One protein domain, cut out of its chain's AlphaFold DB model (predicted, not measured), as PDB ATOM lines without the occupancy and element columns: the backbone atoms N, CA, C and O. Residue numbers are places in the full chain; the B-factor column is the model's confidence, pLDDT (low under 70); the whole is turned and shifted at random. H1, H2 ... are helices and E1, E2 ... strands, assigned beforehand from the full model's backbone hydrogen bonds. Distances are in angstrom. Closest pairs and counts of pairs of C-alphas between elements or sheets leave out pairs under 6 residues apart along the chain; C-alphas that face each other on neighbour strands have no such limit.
ATOM      1  N   PRO A  43      -2.495  23.600  69.170       45.62
ATOM      2  CA  PRO A  43      -2.746  23.003  67.874       45.62
ATOM      3  C   PRO A  43      -4.174  23.385  67.498       45.62
ATOM      4  O   PRO A  43      -5.120  23.082  68.225       45.62
ATOM      5  N   SER A  44      -4.312  24.119  66.401       53.00
ATOM      6  CA  SER A  44      -5.579  24.306  65.711       53.00
ATOM      7  C   SER A  44      -6.251  22.938  65.619       53.00
ATOM      8  O   SER A  44      -5.709  22.034  64.980       53.00
ATOM      9  N   ARG A  45      -7.363  22.758  66.344       74.75
ATOM     10  CA  ARG A  45      -8.040  21.457  66.468       74.75
ATOM     11  C   ARG A  45      -8.464  20.928  65.099       74.75
ATOM     12  O   ARG A  45      -8.395  19.725  64.877       74.75
ATOM     13  N   THR A  46      -8.791  21.834  64.182       81.31
ATOM     14  CA  THR A  46      -9.197  21.526  62.812       81.31
ATOM     15  C   THR A  46      -8.276  22.217  61.809       81.31
ATOM     16  O   THR A  46      -7.901  23.380  61.978       81.31
ATOM     17  N   PHE A  47      -7.909  21.489  60.759       87.56
ATOM     18  CA  PHE A  47      -7.196  21.982  59.589       87.56
ATOM     19  C   PHE A  47      -8.064  21.770  58.348       87.56
ATOM     20  O   PHE A  47      -8.387  20.625  58.035       87.56
ATOM     21  N   THR A  48      -8.412  22.844  57.635       89.75
ATOM     22  CA  THR A  48      -9.193  22.762  56.390       89.75
ATOM     23  C   THR A  48      -8.278  22.945  55.179       89.75
ATOM     24  O   THR A  48      -7.615  23.974  55.033       89.75
ATOM     25  N   SER A  49      -8.245  21.939  54.306       91.31
ATOM     26  CA  SER A  49      -7.519  21.923  53.038       91.31
ATOM     27  C   SER A  49      -8.474  22.149  51.876       91.31
ATOM     28  O   SER A  49      -9.519  21.506  51.781       91.31
ATOM     29  N   LEU A  50      -8.105  23.046  50.970       93.50
ATOM     30  CA  LEU A  50      -8.966  23.500  49.885       93.50
ATOM     31  C   LEU A  50      -8.398  23.023  48.553       93.50
ATOM     32  O   LEU A  50      -7.385  23.541  48.093       93.50
ATOM     33  N   ASP A  51      -9.053  22.012  47.992       91.81
ATOM     34  CA  ASP A  51      -8.744  21.331  46.734       91.81
ATOM     35  C   ASP A  51      -7.247  21.017  46.576       91.81
ATOM     36  O   ASP A  51      -6.587  21.539  45.677       91.81
ATOM     37  N   PRO A  52      -6.660  20.215  47.490       88.94
ATOM     38  CA  PRO A  52      -5.216  20.008  47.533       88.94
ATOM     39  C   PRO A  52      -4.698  19.440  46.215       88.94
ATOM     40  O   PRO A  52      -5.311  18.550  45.633       88.94
ATOM     41  N   ALA A  53      -3.546  19.938  45.766       82.12
ATOM     42  CA  ALA A  53      -3.003  19.606  44.458       82.12
ATOM     43  C   ALA A  53      -2.711  18.097  44.301       82.12
ATOM     44  O   ALA A  53      -2.186  17.456  45.213       82.12
ATOM     45  N   GLY A  54      -3.050  17.532  43.138       66.06
ATOM     46  CA  GLY A  54      -2.869  16.103  42.843       66.06
ATOM     47  C   GLY A  54      -1.412  15.669  42.595       66.06
ATOM     48  O   GLY A  54      -0.533  16.511  42.407       66.06
ATOM     49  N   PRO A  55      -1.132  14.352  42.505       53.62
ATOM     50  CA  PRO A  55       0.214  13.790  42.296       53.62
ATOM     51  C   PRO A  55       0.922  14.185  40.975       53.62
ATOM     52  O   PRO A  55       2.083  13.836  40.790       53.62
ATOM     53  N   GLY A  56       0.279  14.954  40.084       51.41
ATOM     54  CA  GLY A  56       0.912  15.626  38.932       51.41
ATOM     55  C   GLY A  56       1.454  17.039  39.220       51.41
ATOM     56  O   GLY A  56       2.238  17.570  38.440       51.41
ATOM     57  N   PHE A  57       1.069  17.621  40.358       50.22
ATOM     58  CA  PHE A  57       1.586  18.871  40.932       50.22
ATOM     59  C   PHE A  57       2.435  18.618  42.191       50.22
ATOM     60  O   PHE A  57       3.026  19.541  42.753       50.22
ATOM     61  N   GLY A  58       2.520  17.354  42.621       48.34
ATOM     62  CA  GLY A  58       3.401  16.887  43.678       48.34
ATOM     63  C   GLY A  58       4.861  17.026  43.263       48.34
ATOM     64  O   GLY A  58       5.395  16.230  42.494       48.34
ATOM     65  N   ILE A  59       5.527  18.038  43.801       47.09
ATOM     66  CA  ILE A  59       6.988  18.095  43.825       47.09
ATOM     67  C   ILE A  59       7.486  16.823  44.516       47.09
ATOM     68  O   ILE A  59       7.109  16.548  45.657       47.09
ATOM     69  N   ALA A  60       8.320  16.036  43.833       41.09
ATOM     70  CA  ALA A  60       8.941  14.857  44.425       41.09
ATOM     71  C   ALA A  60       9.618  15.246  45.755       41.09
ATOM     72  O   ALA A  60      10.478  16.125  45.782       41.09
ATOM     73  N   GLY A  61       9.197  14.617  46.855       44.16
ATOM     74  CA  GLY A  61       9.695  14.910  48.205       44.16
ATOM     75  C   GLY A  61       8.818  15.835  49.059       44.16
ATOM     76  O   GLY A  61       9.147  16.031  50.227       44.16
ATOM     77  N   VAL A  62       7.700  16.365  48.545       51.41
ATOM     78  CA  VAL A  62       6.686  17.032  49.381       51.41
ATOM     79  C   VAL A  62       5.648  16.018  49.831       51.41
ATOM     80  O   VAL A  62       5.036  15.333  49.015       51.41
ATOM     81  N   ALA A  63       5.478  15.904  51.148       55.44
ATOM     82  CA  ALA A  63       4.503  15.007  51.745       55.44
ATOM     83  C   ALA A  63       3.080  15.399  51.323       55.44
ATOM     84  O   ALA A  63       2.692  16.564  51.442       55.44
ATOM     85  N   SER A  64       2.306  14.414  50.863       66.94
ATOM     86  CA  SER A  64       0.859  14.553  50.705       66.94
ATOM     87  C   SER A  64       0.220  14.898  52.048       66.94
ATOM     88  O   SER A  64       0.735  14.526  53.106       66.94
ATOM     89  N   LEU A  65      -0.915  15.598  52.011       73.06
ATOM     90  CA  LEU A  65      -1.707  15.825  53.214       73.06
ATOM     91  C   LEU A  65      -2.102  14.472  53.819       73.06
ATOM     92  O   LEU A  65      -2.587  13.591  53.113       73.06
ATOM     93  N   THR A  66      -1.888  14.312  55.121       76.50
ATOM     94  CA  THR A  66      -2.341  13.143  55.875       76.50
ATOM     95  C   THR A  66      -3.204  13.586  57.047       76.50
ATOM     96  O   THR A  66      -3.105  14.718  57.529       76.50
ATOM     97  N   ARG A  67      -4.037  12.661  57.530       81.50
ATOM     98  CA  ARG A  67      -4.898  12.852  58.704       81.50
ATOM     99  C   ARG A  67      -4.123  13.294  59.947       81.50
ATOM    100  O   ARG A  67      -4.641  14.085  60.720       81.50
ATOM    101  N   ASP A  68      -2.865  12.883  60.085       81.12
ATOM    102  CA  ASP A  68      -2.019  13.192  61.247       81.12
ATOM    103  C   ASP A  68      -1.591  14.671  61.341       81.12
ATOM    104  O   ASP A  68      -0.951  15.075  62.311       81.12
ATOM    105  N   ALA A  69      -1.925  15.497  60.342       79.06
ATOM    106  CA  ALA A  69      -1.573  16.917  60.320       79.06
ATOM    107  C   ALA A  69      -2.294  17.755  61.397       79.06
ATOM    108  O   ALA A  69      -1.807  18.834  61.745       79.06
ATOM    109  N   ALA A  70      -3.440  17.294  61.911       84.56
ATOM    110  CA  ALA A  70      -4.222  17.950  62.961       84.56
ATOM    111  C   ALA A  70      -5.149  16.941  63.669       84.56
ATOM    112  O   ALA A  70      -5.298  15.811  63.214       84.56
ATOM    113  N   ALA A  71      -5.801  17.350  64.766       87.38
ATOM    114  CA  ALA A  71      -6.786  16.496  65.444       87.38
ATOM    115  C   ALA A  71      -8.008  16.200  64.553       87.38
ATOM    116  O   ALA A  71      -8.589  15.124  64.632       87.38
ATOM    117  N   LEU A  72      -8.354  17.135  63.667       87.88
ATOM    118  CA  LEU A  72      -9.287  16.948  62.569       87.88
ATOM    119  C   LEU A  72      -8.715  17.585  61.299       87.88
ATOM    120  O   LEU A  72      -8.212  18.705  61.318       87.88
ATOM    121  N   VAL A  73      -8.834  16.875  60.181       91.38
ATOM    122  CA  VAL A  73      -8.425  17.349  58.854       91.38
ATOM    123  C   VAL A  73      -9.665  17.301  57.976       91.38
ATOM    124  O   VAL A  73     -10.176  16.217  57.702       91.38
ATOM    125  N   GLU A  74     -10.161  18.462  57.583       93.25
ATOM    126  CA  GLU A  74     -11.251  18.626  56.629       93.25
ATOM    127  C   GLU A  74     -10.650  18.935  55.256       93.25
ATOM    128  O   GLU A  74      -9.760  19.775  55.141       93.25
ATOM    129  N   VAL A  75     -11.094  18.256  54.206       94.94
ATOM    130  CA  VAL A  75     -10.609  18.468  52.838       94.94
ATOM    131  C   VAL A  75     -11.797  18.745  51.938       94.94
ATOM    132  O   VAL A  75     -12.781  18.017  51.964       94.94
ATOM    133  N   VAL A  76     -11.716  19.799  51.137       97.00
ATOM    134  CA  VAL A  76     -12.751  20.159  50.167       97.00
ATOM    135  C   VAL A  76     -12.233  19.845  48.778       97.00
ATOM    136  O   VAL A  76     -11.246  20.434  48.360       97.00
ATOM    137  N   HIS A  77     -12.898  18.956  48.051       96.50
ATOM    138  CA  HIS A  77     -12.525  18.581  46.689       96.50
ATOM    139  C   HIS A  77     -13.491  19.218  45.703       96.50
ATOM    140  O   HIS A  77     -14.683  18.937  45.760       96.50
ATOM    141  N   THR A  78     -13.012  20.049  44.787       96.06
ATOM    142  CA  THR A  78     -13.851  20.687  43.758       96.06
ATOM    143  C   THR A  78     -13.332  20.463  42.344       96.06
ATOM    144  O   THR A  78     -14.125  20.544  41.403       96.06
ATOM    145  N   ASP A  79     -12.057  20.103  42.193       92.56
ATOM    146  CA  ASP A  79     -11.419  19.786  40.915       92.56
ATOM    147  C   ASP A  79     -10.563  18.505  40.975       92.56
ATOM    148  O   ASP A  79      -9.486  18.409  40.378       92.56
ATOM    149  N   ALA A  80     -11.040  17.487  41.698       90.50
ATOM    150  CA  ALA A  80     -10.324  16.225  41.847       90.50
ATOM    151  C   ALA A  80     -10.105  15.507  40.501       90.50
ATOM    152  O   ALA A  80     -11.050  15.253  39.744       90.50
ATOM    153  N   GLY A  81      -8.848  15.141  40.236       85.69
ATOM    154  CA  GLY A  81      -8.397  14.488  39.003       85.69
ATOM    155  C   GLY A  81      -7.946  15.459  37.905       85.69
ATOM    156  O   GLY A  81      -7.493  15.009  36.855       85.69
ATOM    157  N   SER A  82      -8.055  16.770  38.145       85.44
ATOM    158  CA  SER A  82      -7.526  17.838  37.291       85.44
ATOM    159  C   SER A  82      -6.420  18.583  38.053       85.44
ATOM    160  O   SER A  82      -5.301  18.071  38.124       85.44
ATOM    161  N   LEU A  83      -6.698  19.736  38.669       84.81
ATOM    162  CA  LEU A  83      -5.732  20.441  39.516       84.81
ATOM    163  C   LEU A  83      -5.677  19.840  40.929       84.81
ATOM    164  O   LEU A  83      -4.606  19.785  41.536       84.81
ATOM    165  N   GLY A  84      -6.812  19.341  41.427       86.94
ATOM    166  CA  GLY A  84      -6.955  18.724  42.743       86.94
ATOM    167  C   GLY A  84      -6.697  17.212  42.758       86.94
ATOM    168  O   GLY A  84      -6.797  16.515  41.744       86.94
ATOM    169  N   THR A  85      -6.389  16.675  43.937       87.56
ATOM    170  CA  THR A  85      -6.213  15.237  44.175       87.56
ATOM    171  C   THR A  85      -7.550  14.497  44.278       87.56
ATOM    172  O   THR A  85      -8.542  15.030  44.782       87.56
ATOM    173  N   GLU A  86      -7.559  13.240  43.831       89.44
ATOM    174  CA  GLU A  86      -8.658  12.289  44.055       89.44
ATOM    175  C   GLU A  86      -8.529  11.542  45.391       89.44
ATOM    176  O   GLU A  86      -9.443  10.815  45.780       89.44
ATOM    177  N   ASP A  87      -7.412  11.722  46.098       88.75
ATOM    178  CA  ASP A  87      -7.140  11.035  47.353       88.75
ATOM    179  C   ASP A  87      -7.982  11.612  48.497       88.75
ATOM    180  O   ASP A  87      -7.804  12.766  48.897       88.75
ATOM    181  N   ALA A  88      -8.840  10.770  49.079       90.12
ATOM    182  CA  ALA A  88      -9.530  11.049  50.337       90.12
ATOM    183  C   ALA A  88      -8.518  11.018  51.500       90.12
ATOM    184  O   ALA A  88      -8.218   9.962  52.076       90.12
ATOM    185  N   SER A  89      -7.930  12.178  51.776       86.88
ATOM    186  CA  SER A  89      -6.772  12.364  52.659       86.88
ATOM    187  C   SER A  89      -7.143  12.976  54.011       86.88
ATOM    188  O   SER A  89      -6.332  12.944  54.943       86.88
ATOM    189  N   GLY A  90      -8.368  13.487  54.142       90.44
ATOM    190  CA  GLY A  90      -8.905  14.060  55.364       90.44
ATOM    191  C   GLY A  90      -9.546  13.041  56.290       90.44
ATOM    192  O   GLY A  90      -9.813  11.892  55.940       90.44
ATOM    193  N   HIS A  91      -9.806  13.473  57.518       94.00
ATOM    194  CA  HIS A  91     -10.807  12.830  58.361       94.00
ATOM    195  C   HIS A  91     -12.195  13.025  57.741       94.00
ATOM    196  O   HIS A  91     -12.965  12.074  57.653       94.00
ATOM    197  N   ILE A  92     -12.475  14.240  57.269       95.31
ATOM    198  CA  ILE A  92     -13.719  14.628  56.605       95.31
ATOM    199  C   ILE A  92     -13.357  15.096  55.199       95.31
ATOM    200  O   ILE A  92     -12.738  16.143  55.044       95.31
ATOM    201  N   ASP A  93     -13.732  14.331  54.179       97.00
ATOM    202  CA  ASP A  93     -13.530  14.709  52.779       97.00
ATOM    203  C   ASP A  93     -14.882  15.152  52.197       97.00
ATOM    204  O   ASP A  93     -15.804  14.350  52.045       97.00
ATOM    205  N   ILE A  94     -15.029  16.443  51.908       98.12
ATOM    206  CA  ILE A  94     -16.237  17.068  51.366       98.12
ATOM    207  C   ILE A  94     -16.099  17.177  49.846       98.12
ATOM    208  O   ILE A  94     -15.153  17.769  49.332       98.12
ATOM    209  N   TRP A  95     -17.093  16.663  49.122       98.25
ATOM    210  CA  TRP A  95     -17.118  16.568  47.661       98.25
ATOM    211  C   TRP A  95     -18.344  17.301  47.086       98.25
ATOM    212  O   TRP A  95     -19.336  16.656  46.710       98.25
ATOM    213  N   PRO A  96     -18.336  18.647  47.003       98.12
ATOM    214  CA  PRO A  96     -19.429  19.401  46.406       98.12
ATOM    215  C   PRO A  96     -19.600  19.016  44.935       98.12
ATOM    216  O   PRO A  96     -18.642  19.014  44.161       98.12
ATOM    217  N   ASN A  97     -20.824  18.690  44.525       97.38
ATOM    218  CA  ASN A  97     -21.160  18.361  43.137       97.38
ATOM    219  C   ASN A  97     -20.257  17.259  42.541       97.38
ATOM    220  O   ASN A  97     -19.713  17.436  41.454       97.38
ATOM    221  N   LYS A  98     -20.068  16.136  43.257       96.00
ATOM    222  CA  LYS A  98     -19.122  15.027  42.957       96.00
ATOM    223  C   LYS A  98     -17.647  15.336  43.255       96.00
ATOM    224  O   LYS A  98     -16.828  14.424  43.218       96.00
ATOM    225  N   GLY A  99     -17.316  16.590  43.544       95.06
ATOM    226  CA  GLY A  99     -15.971  17.068  43.857       95.06
ATOM    227  C   GLY A  99     -14.978  17.032  42.697       95.06
ATOM    228  O   GLY A  99     -13.772  17.008  42.912       95.06
ATOM    229  N   LYS A 100     -15.484  17.021  41.462       93.19
ATOM    230  CA  LYS A 100     -14.684  17.082  40.233       93.19
ATOM    231  C   LYS A 100     -15.117  18.267  39.385       93.19
ATOM    232  O   LYS A 100     -16.259  18.723  39.514       93.19
ATOM    233  N   ALA A 101     -14.266  18.688  38.453       90.31
ATOM    234  CA  ALA A 101     -14.730  19.525  37.363       90.31
ATOM    235  C   ALA A 101     -15.820  18.817  36.523       90.31
ATOM    236  O   ALA A 101     -15.824  17.595  36.357       90.31
ATOM    237  N   VAL A 102     -16.774  19.555  35.960       92.44
ATOM    238  CA  VAL A 102     -16.926  21.016  36.076       92.44
ATOM    239  C   VAL A 102     -17.954  21.357  37.145       92.44
ATOM    240  O   VAL A 102     -19.086  20.873  37.111       92.44
ATOM    241  N   GLN A 103     -17.554  22.204  38.093       94.69
ATOM    242  CA  GLN A 103     -18.447  22.692  39.139       94.69
ATOM    243  C   GLN A 103     -19.558  23.580  38.545       94.69
ATOM    244  O   GLN A 103     -19.331  24.262  37.541       94.69
ATOM    245  N   PRO A 104     -20.759  23.635  39.155       95.38
ATOM    246  CA  PRO A 104     -21.850  24.472  38.666       95.38
ATOM    247  C   PRO A 104     -21.420  25.926  38.424       95.38
ATOM    248  O   PRO A 104     -20.833  26.577  39.290       95.38
ATOM    249  N   GLY A 105     -21.734  26.451  37.238       92.25
ATOM    250  CA  GLY A 105     -21.414  27.829  36.846       92.25
ATOM    251  C   GLY A 105     -19.999  28.051  36.310       92.25
ATOM    252  O   GLY A 105     -19.737  29.140  35.812       92.25
ATOM    253  N   CYS A 106     -19.126  27.044  36.357       90.88
ATOM    254  CA  CYS A 106     -17.861  27.059  35.631       90.88
ATOM    255  C   CYS A 106     -18.065  26.565  34.189       90.88
ATOM    256  O   CYS A 106     -18.986  25.789  33.914       90.88
ATOM    257  N   LEU A 107     -17.219  27.013  33.260       82.19
ATOM    258  CA  LEU A 107     -17.236  26.562  31.866       82.19
ATOM    259  C   LEU A 107     -16.118  25.537  31.618       82.19
ATOM    260  O   LEU A 107     -15.082  25.549  32.273       82.19
ATOM    261  N   PHE A 108     -16.318  24.644  30.648       65.69
ATOM    262  CA  PHE A 108     -15.246  23.802  30.105       65.69
ATOM    263  C   PHE A 108     -14.477  24.640  29.067       65.69
ATOM    264  O   PHE A 108     -14.739  24.536  27.869       65.69
ATOM    265  N   SER A 109     -13.587  25.532  29.501       56.25
ATOM    266  CA  SER A 109     -12.686  26.252  28.591       56.25
ATOM    267  C   SER A 109     -11.238  26.124  29.065       56.25
ATOM    268  O   SER A 109     -10.954  26.149  30.260       56.25
ATOM    269  N   VAL A 110     -10.332  25.888  28.114       54.22
ATOM    270  CA  VAL A 110      -8.966  25.394  28.355       54.22
ATOM    271  C   VAL A 110      -7.988  26.451  28.881       54.22
ATOM    272  O   VAL A 110      -6.907  26.082  29.330       54.22
ATOM    273  N   ASP A 111      -8.370  27.732  28.894       49.22
ATOM    274  CA  ASP A 111      -7.401  28.825  29.059       49.22
ATOM    275  C   ASP A 111      -7.572  29.637  30.362       49.22
ATOM    276  O   ASP A 111      -6.574  29.989  30.982       49.22
ATOM    277  N   GLU A 112      -8.804  29.884  30.830       49.28
ATOM    278  CA  GLU A 112      -9.085  30.655  32.067       49.28
ATOM    279  C   GLU A 112     -10.040  29.913  33.031       49.28
ATOM    280  O   GLU A 112      -9.948  30.073  34.249       49.28
ATOM    281  N   ASP A 113     -10.910  29.024  32.530       57.41
ATOM    282  CA  ASP A 113     -11.940  28.368  33.353       57.41
ATOM    283  C   ASP A 113     -11.495  27.063  34.031       57.41
ATOM    284  O   ASP A 113     -12.180  26.591  34.943       57.41
ATOM    285  N   THR A 114     -10.334  26.498  33.674       62.19
ATOM    286  CA  THR A 114      -9.754  25.340  34.390       62.19
ATOM    287  C   THR A 114      -9.578  25.652  35.882       62.19
ATOM    288  O   THR A 114      -9.854  24.818  36.742       62.19
ATOM    289  N   PHE A 115      -9.228  26.899  36.213       83.00
ATOM    290  CA  PHE A 115      -9.111  27.356  37.597       83.00
ATOM    291  C   PHE A 115     -10.457  27.608  38.279       83.00
ATOM    292  O   PHE A 115     -10.494  27.645  39.504       83.00
ATOM    293  N   CYS A 116     -11.563  27.758  37.542       90.69
ATOM    294  CA  CYS A 116     -12.862  28.069  38.143       90.69
ATOM    295  C   CYS A 116     -13.308  26.967  39.111       90.69
ATOM    296  O   CYS A 116     -13.683  27.265  40.245       90.69
ATOM    297  N   SER A 117     -13.229  25.695  38.694       92.62
ATOM    298  CA  SER A 117     -13.613  24.565  39.556       92.62
ATOM    299  C   SER A 117     -12.667  24.428  40.747       92.62
ATOM    300  O   SER A 117     -13.139  24.216  41.858       92.62
ATOM    301  N   HIS A 118     -11.364  24.637  40.551       91.38
ATOM    302  CA  HIS A 118     -10.365  24.608  41.626       91.38
ATOM    303  C   HIS A 118     -10.596  25.726  42.658       91.38
ATOM    304  O   HIS A 118     -10.615  25.501  43.867       91.38
ATOM    305  N   ALA A 119     -10.898  26.935  42.181       92.25
ATOM    306  CA  ALA A 119     -11.182  28.096  43.016       92.25
ATOM    307  C   ALA A 119     -12.465  27.956  43.850       92.25
ATOM    308  O   ALA A 119     -12.618  28.630  44.873       92.25
ATOM    309  N   ARG A 120     -13.394  27.071  43.459       95.62
ATOM    310  CA  ARG A 120     -14.635  26.853  44.210       95.62
ATOM    311  C   ARG A 120     -14.392  26.472  45.662       95.62
ATOM    312  O   ARG A 120     -15.161  26.930  46.498       95.62
ATOM    313  N   ALA A 121     -13.349  25.705  45.976       95.69
ATOM    314  CA  ALA A 121     -13.087  25.292  47.351       95.69
ATOM    315  C   ALA A 121     -12.936  26.492  48.302       95.69
ATOM    316  O   ALA A 121     -13.626  26.554  49.319       95.69
ATOM    317  N   PHE A 122     -12.106  27.486  47.956       94.75
ATOM    318  CA  PHE A 122     -11.935  28.666  48.811       94.75
ATOM    319  C   PHE A 122     -13.125  29.629  48.751       94.75
ATOM    320  O   PHE A 122     -13.431  30.265  49.755       94.75
ATOM    321  N   ILE A 123     -13.823  29.719  47.613       96.56
ATOM    322  CA  ILE A 123     -15.038  30.541  47.489       96.56
ATOM    323  C   ILE A 123     -16.154  29.993  48.389       96.56
ATOM    324  O   ILE A 123     -16.811  30.763  49.083       96.56
ATOM    325  N   TYR A 124     -16.356  28.672  48.407       98.00
ATOM    326  CA  TYR A 124     -17.351  28.038  49.271       98.00
ATOM    327  C   TYR A 124     -16.996  28.200  50.747       98.00
ATOM    328  O   TYR A 124     -17.881  28.515  51.534       98.00
ATOM    329  N   LEU A 125     -15.719  28.046  51.127       95.69
ATOM    330  CA  LEU A 125     -15.309  28.282  52.512       95.69
ATOM    331  C   LEU A 125     -15.526  29.746  52.923       95.69
ATOM    332  O   LEU A 125     -16.007  29.993  54.024       95.69
ATOM    333  N   ALA A 126     -15.211  30.710  52.054       95.06
ATOM    334  CA  ALA A 126     -15.434  32.126  52.342       95.06
ATOM    335  C   ALA A 126     -16.919  32.428  52.606       95.06
ATOM    336  O   ALA A 126     -17.241  33.076  53.597       95.06
ATOM    337  N   GLU A 127     -17.823  31.903  51.772       96.38
ATOM    338  CA  GLU A 127     -19.266  32.042  51.999       96.38
ATOM    339  C   GLU A 127     -19.724  31.293  53.265       96.38
ATOM    340  O   GLU A 127     -20.550  31.810  54.010       96.38
ATOM    341  N   ALA A 128     -19.165  30.113  53.557       93.81
ATOM    342  CA  ALA A 128     -19.494  29.351  54.763       93.81
ATOM    343  C   ALA A 128     -19.110  30.091  56.055       93.81
ATOM    344  O   ALA A 128     -19.850  30.032  57.032       93.81
ATOM    345  N   VAL A 129     -17.989  30.820  56.061       89.62
ATOM    346  CA  VAL A 129     -17.563  31.637  57.212       89.62
ATOM    347  C   VAL A 129     -18.559  32.766  57.507       89.62
ATOM    348  O   VAL A 129     -18.780  33.103  58.669       89.62
ATOM    349  N   GLU A 130     -19.175  33.347  56.475       90.81
ATOM    350  CA  GLU A 130     -20.217  34.371  56.633       90.81
ATOM    351  C   GLU A 130     -21.594  33.760  56.949       90.81
ATOM    352  O   GLU A 130     -22.412  34.372  57.644       90.81
ATOM    353  N   HIS A 131     -21.844  32.540  56.469       91.69
ATOM    354  CA  HIS A 131     -23.114  31.826  56.578       91.69
ATOM    355  C   HIS A 131     -22.893  30.360  57.004       91.69
ATOM    356  O   HIS A 131     -22.846  29.466  56.151       91.69
ATOM    357  N   PRO A 132     -22.793  30.080  58.322       90.94
ATOM    358  CA  PRO A 132     -22.415  28.758  58.839       90.94
ATOM    359  C   PRO A 132     -23.340  27.603  58.427       90.94
ATOM    360  O   PRO A 132     -22.933  26.444  58.417       90.94
ATOM    361  N   ASP A 133     -24.593  27.898  58.083       93.00
ATOM    362  CA  ASP A 133     -25.617  26.934  57.679       93.00
ATOM    363  C   ASP A 133     -25.730  26.750  56.155       93.00
ATOM    364  O   ASP A 133     -26.522  25.928  55.688       93.00
ATOM    365  N   ALA A 134     -24.934  27.474  55.362       95.31
ATOM    366  CA  ALA A 134     -25.060  27.513  53.905       95.31
ATOM    367  C   ALA A 134     -24.662  26.196  53.211       95.31
ATOM    368  O   ALA A 134     -25.229  25.848  52.164       95.31
ATOM    369  N   PHE A 135     -23.727  25.446  53.800       97.50
ATOM    370  CA  PHE A 135     -23.095  24.270  53.193       97.50
ATOM    371  C   PHE A 135     -23.123  23.031  54.105       97.50
ATOM    372  O   PHE A 135     -22.067  22.563  54.541       97.50
ATOM    373  N   PRO A 136     -24.307  22.464  54.400       96.62
ATOM    374  CA  PRO A 136     -24.365  21.135  54.981       96.62
ATOM    375  C   PRO A 136     -23.911  20.112  53.938       96.62
ATOM    376  O   PRO A 136     -24.330  20.166  52.780       96.62
ATOM    377  N   ALA A 137     -23.107  19.145  54.357       97.25
ATOM    378  CA  ALA A 137     -22.735  17.984  53.568       97.25
ATOM    379  C   ALA A 137     -23.077  16.711  54.338       97.25
ATOM    380  O   ALA A 137     -22.906  16.650  55.553       97.25
ATOM    381  N   VAL A 138     -23.579  15.694  53.635       96.75
ATOM    382  CA  VAL A 138     -24.036  14.438  54.247       96.75
ATOM    383  C   VAL A 138     -23.058  13.306  53.968       96.75
ATOM    384  O   VAL A 138     -22.609  13.124  52.831       96.75
ATOM    385  N   ARG A 139     -22.740  12.526  55.002       97.06
ATOM    386  CA  ARG A 139     -21.861  11.364  54.909       97.06
ATOM    387  C   ARG A 139     -22.506  10.311  54.024       97.06
ATOM    388  O   ARG A 139     -23.648   9.913  54.254       97.06
ATOM    389  N   CYS A 140     -21.766   9.822  53.039       96.88
ATOM    390  CA  CYS A 140     -22.257   8.779  52.155       96.88
ATOM    391  C   CYS A 140     -21.129   7.891  51.628       96.88
ATOM    392  O   CYS A 140     -19.966   8.282  51.592       96.88
ATOM    393  N   ALA A 141     -21.465   6.676  51.189       96.12
ATOM    394  CA  ALA A 141     -20.468   5.741  50.659       96.12
ATOM    395  C   ALA A 141     -19.887   6.196  49.308       96.12
ATOM    396  O   ALA A 141     -18.748   5.881  48.977       96.12
ATOM    397  N   SER A 142     -20.676   6.913  48.502       96.62
ATOM    398  CA  SER A 142     -20.245   7.455  47.213       96.62
ATOM    399  C   SER A 142     -21.185   8.556  46.729       96.62
ATOM    400  O   SER A 142     -22.347   8.618  47.134       96.62
ATOM    401  N   TRP A 143     -20.725   9.343  45.755       96.31
ATOM    402  CA  TRP A 143     -21.571  10.299  45.038       96.31
ATOM    403  C   TRP A 143     -22.823   9.653  44.424       96.31
ATOM    404  O   TRP A 143     -23.899  10.245  44.426       96.31
ATOM    405  N   ASN A 144     -22.708   8.429  43.902       96.38
ATOM    406  CA  ASN A 144     -23.846   7.732  43.301       96.38
ATOM    407  C   ASN A 144     -24.880   7.311  44.352       96.38
ATOM    408  O   ASN A 144     -26.072   7.410  44.081       96.38
ATOM    409  N   ALA A 145     -24.434   6.877  45.533       96.44
ATOM    410  CA  ALA A 145     -25.324   6.584  46.656       96.44
ATOM    411  C   ALA A 145     -26.025   7.860  47.148       96.44
ATOM    412  O   ALA A 145     -27.243   7.867  47.327       96.44
ATOM    413  N   PHE A 146     -25.282   8.971  47.242       96.56
ATOM    414  CA  PHE A 146     -25.842  10.283  47.557       96.56
ATOM    415  C   PHE A 146     -26.921  10.663  46.538       96.56
ATOM    416  O   PHE A 146     -28.057  10.905  46.916       96.56
ATOM    417  N   ARG A 147     -26.634  10.589  45.235       94.94
ATOM    418  CA  ARG A 147     -27.607  10.899  44.173       94.94
ATOM    419  C   ARG A 147     -28.839   9.995  44.128       94.94
ATOM    420  O   ARG A 147     -29.815  10.381  43.493       94.94
ATOM    421  N   ARG A 148     -28.794   8.807  44.730       94.88
ATOM    422  CA  ARG A 148     -29.947   7.899  44.839       94.88
ATOM    423  C   ARG A 148     -30.735   8.081  46.139       94.88
ATOM    424  O   ARG A 148     -31.708   7.368  46.344       94.88
ATOM    425  N   GLY A 149     -30.335   9.009  47.013       93.69
ATOM    426  CA  GLY A 149     -31.002   9.226  48.298       93.69
ATOM    427  C   GLY A 149     -30.740   8.124  49.326       93.69
ATOM    428  O   GLY A 149     -31.477   8.008  50.297       93.69
ATOM    429  N   GLU A 150     -29.686   7.322  49.147       95.00
ATOM    430  CA  GLU A 150     -29.358   6.190  50.035       95.00
ATOM    431  C   GLU A 150     -28.752   6.631  51.379       95.00
ATOM    432  O   GLU A 150     -28.525   5.809  52.264       95.00
ATOM    433  N   CYS A 151     -28.489   7.927  51.533       93.06
ATOM    434  CA  CYS A 151     -27.855   8.530  52.700       93.06
ATOM    435  C   CYS A 151     -28.762   9.638  53.260       93.06
ATOM    436  O   CYS A 151     -28.495  10.818  53.029       93.06
ATOM    437  N   PRO A 152     -29.872   9.280  53.938       90.69
ATOM    438  CA  PRO A 152     -30.803  10.258  54.485       90.69
ATOM    439  C   PRO A 152     -30.126  11.106  55.563       90.69
ATOM    440  O   PRO A 152     -29.383  10.597  56.403       90.69
ATOM    441  N   VAL A 153     -30.408  12.406  55.541       90.56
ATOM    442  CA  VAL A 153     -29.895  13.369  56.519       90.56
ATOM    443  C   VAL A 153     -30.432  13.049  57.912       90.56
ATOM    444  O   VAL A 153     -31.638  12.894  58.106       90.56
ATOM    445  N   ASN A 154     -29.533  12.986  58.887       84.38
ATOM    446  CA  ASN A 154     -29.835  12.873  60.306       84.38
ATOM    447  C   ASN A 154     -28.846  13.730  61.125       84.38
ATOM    448  O   ASN A 154     -27.992  14.418  60.572       84.38
ATOM    449  N   GLY A 155     -28.981  13.722  62.454       78.31
ATOM    450  CA  GLY A 155     -28.181  14.582  63.333       78.31
ATOM    451  C   GLY A 155     -26.701  14.205  63.477       78.31
ATOM    452  O   GLY A 155     -25.951  15.007  64.019       78.31
ATOM    453  N   THR A 156     -26.269  13.021  63.030       84.50
ATOM    454  CA  THR A 156     -24.892  12.526  63.232       84.50
ATOM    455  C   THR A 156     -24.102  12.372  61.936       84.50
ATOM    456  O   THR A 156     -22.877  12.286  61.967       84.50
ATOM    457  N   ASN A 157     -24.776  12.355  60.783       91.94
ATOM    458  CA  ASN A 157     -24.146  12.163  59.478       91.94
ATOM    459  C   ASN A 157     -24.026  13.447  58.647       91.94
ATOM    460  O   ASN A 157     -23.757  13.356  57.451       91.94
ATOM    461  N   VAL A 158     -24.214  14.622  59.248       93.56
ATOM    462  CA  VAL A 158     -24.049  15.919  58.579       93.56
ATOM    463  C   VAL A 158     -22.901  16.695  59.199       93.56
ATOM    464  O   VAL A 158     -22.757  16.747  60.417       93.56
ATOM    465  N   VAL A 159     -22.109  17.322  58.336       94.19
ATOM    466  CA  VAL A 159     -21.115  18.336  58.698       94.19
ATOM    467  C   VAL A 159     -21.455  19.641  57.998       94.19
ATOM    468  O   VAL A 159     -22.106  19.634  56.953       94.19
ATOM    469  N   TYR A 160     -20.990  20.749  58.560       94.88
ATOM    470  CA  TYR A 160     -21.059  22.060  57.928       94.88
ATOM    471  C   TYR A 160     -19.640  22.480  57.573       94.88
ATOM    472  O   TYR A 160     -18.756  22.449  58.431       94.88
ATOM    473  N   LEU A 161     -19.427  22.835  56.304       94.19
ATOM    474  CA  LEU A 161     -18.117  23.239  55.790       94.19
ATOM    475  C   LEU A 161     -17.490  24.328  56.679       94.19
ATOM    476  O   LEU A 161     -18.117  25.360  56.903       94.19
ATOM    477  N   GLY A 162     -16.260  24.113  57.157       89.25
ATOM    478  CA  GLY A 162     -15.544  25.059  58.018       89.25
ATOM    479  C   GLY A 162     -15.904  24.989  59.508       89.25
ATOM    480  O   GLY A 162     -15.292  25.699  60.304       89.25
ATOM    481  N   TYR A 163     -16.852  24.131  59.904       89.25
ATOM    482  CA  TYR A 163     -17.333  24.005  61.290       89.25
ATOM    483  C   TYR A 163     -17.272  22.570  61.841       89.25
ATOM    484  O   TYR A 163     -17.782  22.309  62.933       89.25
ATOM    485  N   SER A 164     -16.634  21.642  61.124       86.06
ATOM    486  CA  SER A 164     -16.407  20.265  61.580       86.06
ATOM    487  C   SER A 164     -15.541  20.203  62.852       86.06
ATOM    488  O   SER A 164     -14.593  20.977  63.020       86.06
ATOM    489  N   GLN A 165     -15.838  19.247  63.741       81.56
ATOM    490  CA  GLN A 165     -15.178  19.064  65.043       81.56
ATOM    491  C   GLN A 165     -14.643  17.623  65.224       81.56
ATOM    492  O   GLN A 165     -15.371  16.676  64.913       81.56
ATOM    493  N   PRO A 166     -13.419  17.429  65.772       76.44
ATOM    494  CA  PRO A 166     -12.766  16.114  65.910       76.44
ATOM    495  C   PRO A 166     -13.611  15.011  66.563       76.44
ATOM    496  O   PRO A 166     -13.562  13.864  66.133       76.44
ATOM    497  N   ASP A 167     -14.409  15.362  67.575       77.69
ATOM    498  CA  ASP A 167     -15.138  14.395  68.410       77.69
ATOM    499  C   ASP A 167     -16.640  14.305  68.089       77.69
ATOM    500  O   ASP A 167     -17.373  13.569  68.749       77.69
ATOM    501  N   GLN A 168     -17.130  15.075  67.110       76.88
ATOM    502  CA  GLN A 168     -18.566  15.154  66.800       76.88
ATOM    503  C   GLN A 168     -18.934  14.545  65.448       76.88
ATOM    504  O   GLN A 168     -20.116  14.320  65.184       76.88
ATOM    505  N   ASN A 169     -17.952  14.296  64.582       82.81
ATOM    506  CA  ASN A 169     -18.198  13.912  63.199       82.81
ATOM    507  C   ASN A 169     -17.465  12.615  62.850       82.81
ATOM    508  O   ASN A 169     -16.288  12.441  63.154       82.81
ATOM    509  N   GLU A 170     -18.172  11.691  62.200       89.12
ATOM    510  CA  GLU A 170     -17.585  10.424  61.768       89.12
ATOM    511  C   GLU A 170     -16.669  10.615  60.552       89.12
ATOM    512  O   GLU A 170     -17.096  11.186  59.549       89.12
ATOM    513  N   PRO A 171     -15.453  10.045  60.543       92.31
ATOM    514  CA  PRO A 171     -14.600  10.130  59.371       92.31
ATOM    515  C   PRO A 171     -15.245   9.534  58.112       92.31
ATOM    516  O   PRO A 171     -15.931   8.502  58.158       92.31
ATOM    517  N   GLY A 172     -15.003  10.149  56.958       95.12
ATOM    518  CA  GLY A 172     -15.453   9.634  55.669       95.12
ATOM    519  C   GLY A 172     -15.728  10.706  54.626       95.12
ATOM    520  O   GLY A 172     -15.314  11.854  54.752       95.12
ATOM    521  N   ASN A 173     -16.456  10.291  53.587       97.56
ATOM    522  CA  ASN A 173     -16.810  11.140  52.459       97.56
ATOM    523  C   ASN A 173     -18.179  11.781  52.666       97.56
ATOM    524  O   ASN A 173     -19.162  11.098  52.966       97.56
ATOM    525  N   TYR A 174     -18.238  13.082  52.427       98.00
ATOM    526  CA  TYR A 174     -19.405  13.924  52.591       98.00
ATOM    527  C   TYR A 174     -19.759  14.594  51.270       98.00
ATOM    528  O   TYR A 174     -18.887  15.049  50.536       98.00
ATOM    529  N   PHE A 175     -21.045  14.654  50.945       98.06
ATOM    530  CA  PHE A 175     -21.514  15.138  49.649       98.06
ATOM    531  C   PHE A 175     -22.591  16.203  49.821       98.06
ATOM    532  O   PHE A 175     -23.412  16.141  50.736       98.06
ATOM    533  N   MET A 176     -22.587  17.171  48.911       97.38
ATOM    534  CA  MET A 176     -23.605  18.211  48.814       97.38
ATOM    535  C   MET A 176     -23.693  18.741  47.387       97.38
ATOM    536  O   MET A 176     -22.763  18.588  46.593       97.38
ATOM    537  N   ASN A 177     -24.807  19.389  47.070       97.69
ATOM    538  CA  ASN A 177     -24.985  20.183  45.862       97.69
ATOM    539  C   ASN A 177     -24.860  21.676  46.189       97.69
ATOM    540  O   ASN A 177     -25.308  22.114  47.248       97.69
ATOM    541  N   THR A 178     -24.345  22.464  45.247       97.94
ATOM    542  CA  THR A 178     -24.278  23.934  45.340       97.94
ATOM    543  C   THR A 178     -24.992  24.595  44.158       97.94
ATOM    544  O   THR A 178     -25.380  23.945  43.183       97.94
ATOM    545  N   ASN A 179     -25.238  25.901  44.252       97.75
ATOM    546  CA  ASN A 179     -25.754  26.703  43.148       97.75
ATOM    547  C   ASN A 179     -24.645  27.050  42.148       97.75
ATOM    548  O   ASN A 179     -23.454  27.010  42.447       97.75
ATOM    549  N   ARG A 180     -25.047  27.457  40.939       95.81
ATOM    550  CA  ARG A 180     -24.117  27.930  39.898       95.81
ATOM    551  C   ARG A 180     -23.548  29.335  40.156       95.81
ATOM    552  O   ARG A 180     -22.510  29.686  39.607       95.81
ATOM    553  N   ALA A 181     -24.247  30.150  40.942       95.75
ATOM    554  CA  ALA A 181     -23.945  31.554  41.231       95.75
ATOM    555  C   ALA A 181     -24.178  31.821  42.724       95.75
ATOM    556  O   ALA A 181     -24.922  31.065  43.346       95.75
ATOM    557  N   ALA A 182     -23.557  32.872  43.267       95.25
ATOM    558  CA  ALA A 182     -23.733  33.261  44.662       95.25
ATOM    559  C   ALA A 182     -25.203  33.659  44.946       95.25
ATOM    560  O   ALA A 182     -25.821  34.294  44.082       95.25
ATOM    561  N   PRO A 183     -25.760  33.335  46.128       97.12
ATOM    562  CA  PRO A 183     -25.163  32.471  47.151       97.12
ATOM    563  C   PRO A 183     -25.031  31.026  46.647       97.12
ATOM    564  O   PRO A 183     -25.973  30.455  46.087       97.12
ATOM    565  N   PHE A 184     -23.835  30.451  46.787       98.19
ATOM    566  CA  PHE A 184     -23.523  29.106  46.310       98.19
ATOM    567  C   PHE A 184     -24.112  28.041  47.231       98.19
ATOM    568  O   PHE A 184     -24.514  26.975  46.754       98.19
ATOM    569  N   GLY A 185     -24.190  28.334  48.525       97.25
ATOM    570  CA  GLY A 185     -24.822  27.487  49.516       97.25
ATOM    571  C   GLY A 185     -26.309  27.294  49.242       97.25
ATOM    572  O   GLY A 185     -27.002  28.150  48.690       97.25
ATOM    573  N   ARG A 186     -26.810  26.117  49.613       97.12
ATOM    574  CA  ARG A 186     -28.219  25.722  49.442       97.12
ATOM    575  C   ARG A 186     -28.892  25.370  50.766       97.12
ATOM    576  O   ARG A 186     -30.048  24.940  50.762       97.12
ATOM    577  N   GLY A 187     -28.172  25.486  51.883       95.44
ATOM    578  CA  GLY A 187     -28.603  24.936  53.160       95.44
ATOM    579  C   GLY A 187     -29.022  23.473  53.006       95.44
ATOM    580  O   GLY A 187     -28.473  22.730  52.188       95.44
ATOM    581  N   LEU A 188     -30.064  23.057  53.725       93.88
ATOM    582  CA  LEU A 188     -30.565  21.677  53.672       93.88
ATOM    583  C   LEU A 188     -31.032  21.228  52.274       93.88
ATOM    584  O   LEU A 188     -31.058  20.033  51.987       93.88
ATOM    585  N   GLN A 189     -31.339  22.152  51.357       94.44
ATOM    586  CA  GLN A 189     -31.666  21.794  49.971       94.44
ATOM    587  C   GLN A 189     -30.440  21.318  49.175       94.44
ATOM    588  O   GLN A 189     -30.600  20.785  48.078       94.44
ATOM    589  N   GLY A 190     -29.221  21.543  49.678       94.50
ATOM    590  CA  GLY A 190     -27.977  21.043  49.087       94.50
ATOM    591  C   GLY A 190     -27.775  19.545  49.314       94.50
ATOM    592  O   GLY A 190     -27.216  18.867  48.455       94.50
ATOM    593  N   VAL A 191     -28.290  19.021  50.428       94.50
ATOM    594  CA  VAL A 191     -28.247  17.592  50.792       94.50
ATOM    595  C   VAL A 191     -29.544  16.853  50.465       94.50
ATOM    596  O   VAL A 191     -29.589  15.627  50.522       94.50
ATOM    597  N   ALA A 192     -30.595  17.581  50.085       86.50
ATOM    598  CA  ALA A 192     -31.809  16.993  49.550       86.50
ATOM    599  C   ALA A 192     -31.548  16.406  48.156       86.50
ATOM    600  O   ALA A 192     -30.999  17.062  47.267       86.50
ATOM    601  N   VAL A 193     -31.987  15.169  47.955       75.81
ATOM    602  CA  VAL A 193     -31.932  14.487  46.665       75.81
ATOM    603  C   VAL A 193     -33.349  14.510  46.115       75.81
ATOM    604  O   VAL A 193     -34.259  13.968  46.739       75.81
ATOM    605  N   SER A 194     -33.561  15.203  44.998       55.47
ATOM    606  CA  SER A 194     -34.853  15.178  44.314       55.47
ATOM    607  C   SER A 194     -35.104  13.755  43.812       55.47
ATOM    608  O   SER A 194     -34.306  13.249  43.021       55.47
ATOM    609  N   ALA A 195     -36.159  13.122  44.329       45.72
ATOM    610  CA  ALA A 195     -36.693  11.867  43.805       45.72
ATOM    611  C   ALA A 195     -37.231  12.047  42.378       45.72
ATOM    612  O   ALA A 195     -37.733  13.157  42.080       45.72
TER     613      ALA A 195
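Overview. This is residues 43 to 195 of the 195 residues of the protein "pancreatic lipase-related protein 3-like" of Frankliniella occidentalis (UniProt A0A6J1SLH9). Little regular structure holds this domain: a six-stranded sheet curled like part of a barrel, with long H1 and short H3 over one face and short H2 over the other. The 153 residues, compact with radius of gyration of the C-alphas 14.7 A, span 42 by 38 by 30 A. Mixed in class, E1 E2 E3 H1 E4 H2 E5 E6 H3 hold 53; the mixed sheet runs E1 E2 E3 E6 E4 E5.

Arrangement. E1, residues 46 to 50, and E2, residues 72 to 76, are parallel, with N 47 and O 72 2.9 A apart, within hydrogen-bond range. H1, residues 114 to 130, is on the sheet at a height of 9.5 A; its closest C-alphas to E1 are Ala 121 and Leu 50, 5.2 A. In H1 10 of 13 O i to N i+4 pairs are within range.

Along the chain. E1 begins at C-alpha 46 (-9.197, 21.526, 62.812); H1, 26.2 A long, ends at C-alpha 130 (-20.217, 34.371, 56.633).

Size, cuts and confidence. The printed part has no cut. Residues 51 to 71 form a long link; pLDDT is under 70 at residues 43 to 44, 54 to 64, 108 to 114 and 194 to 195.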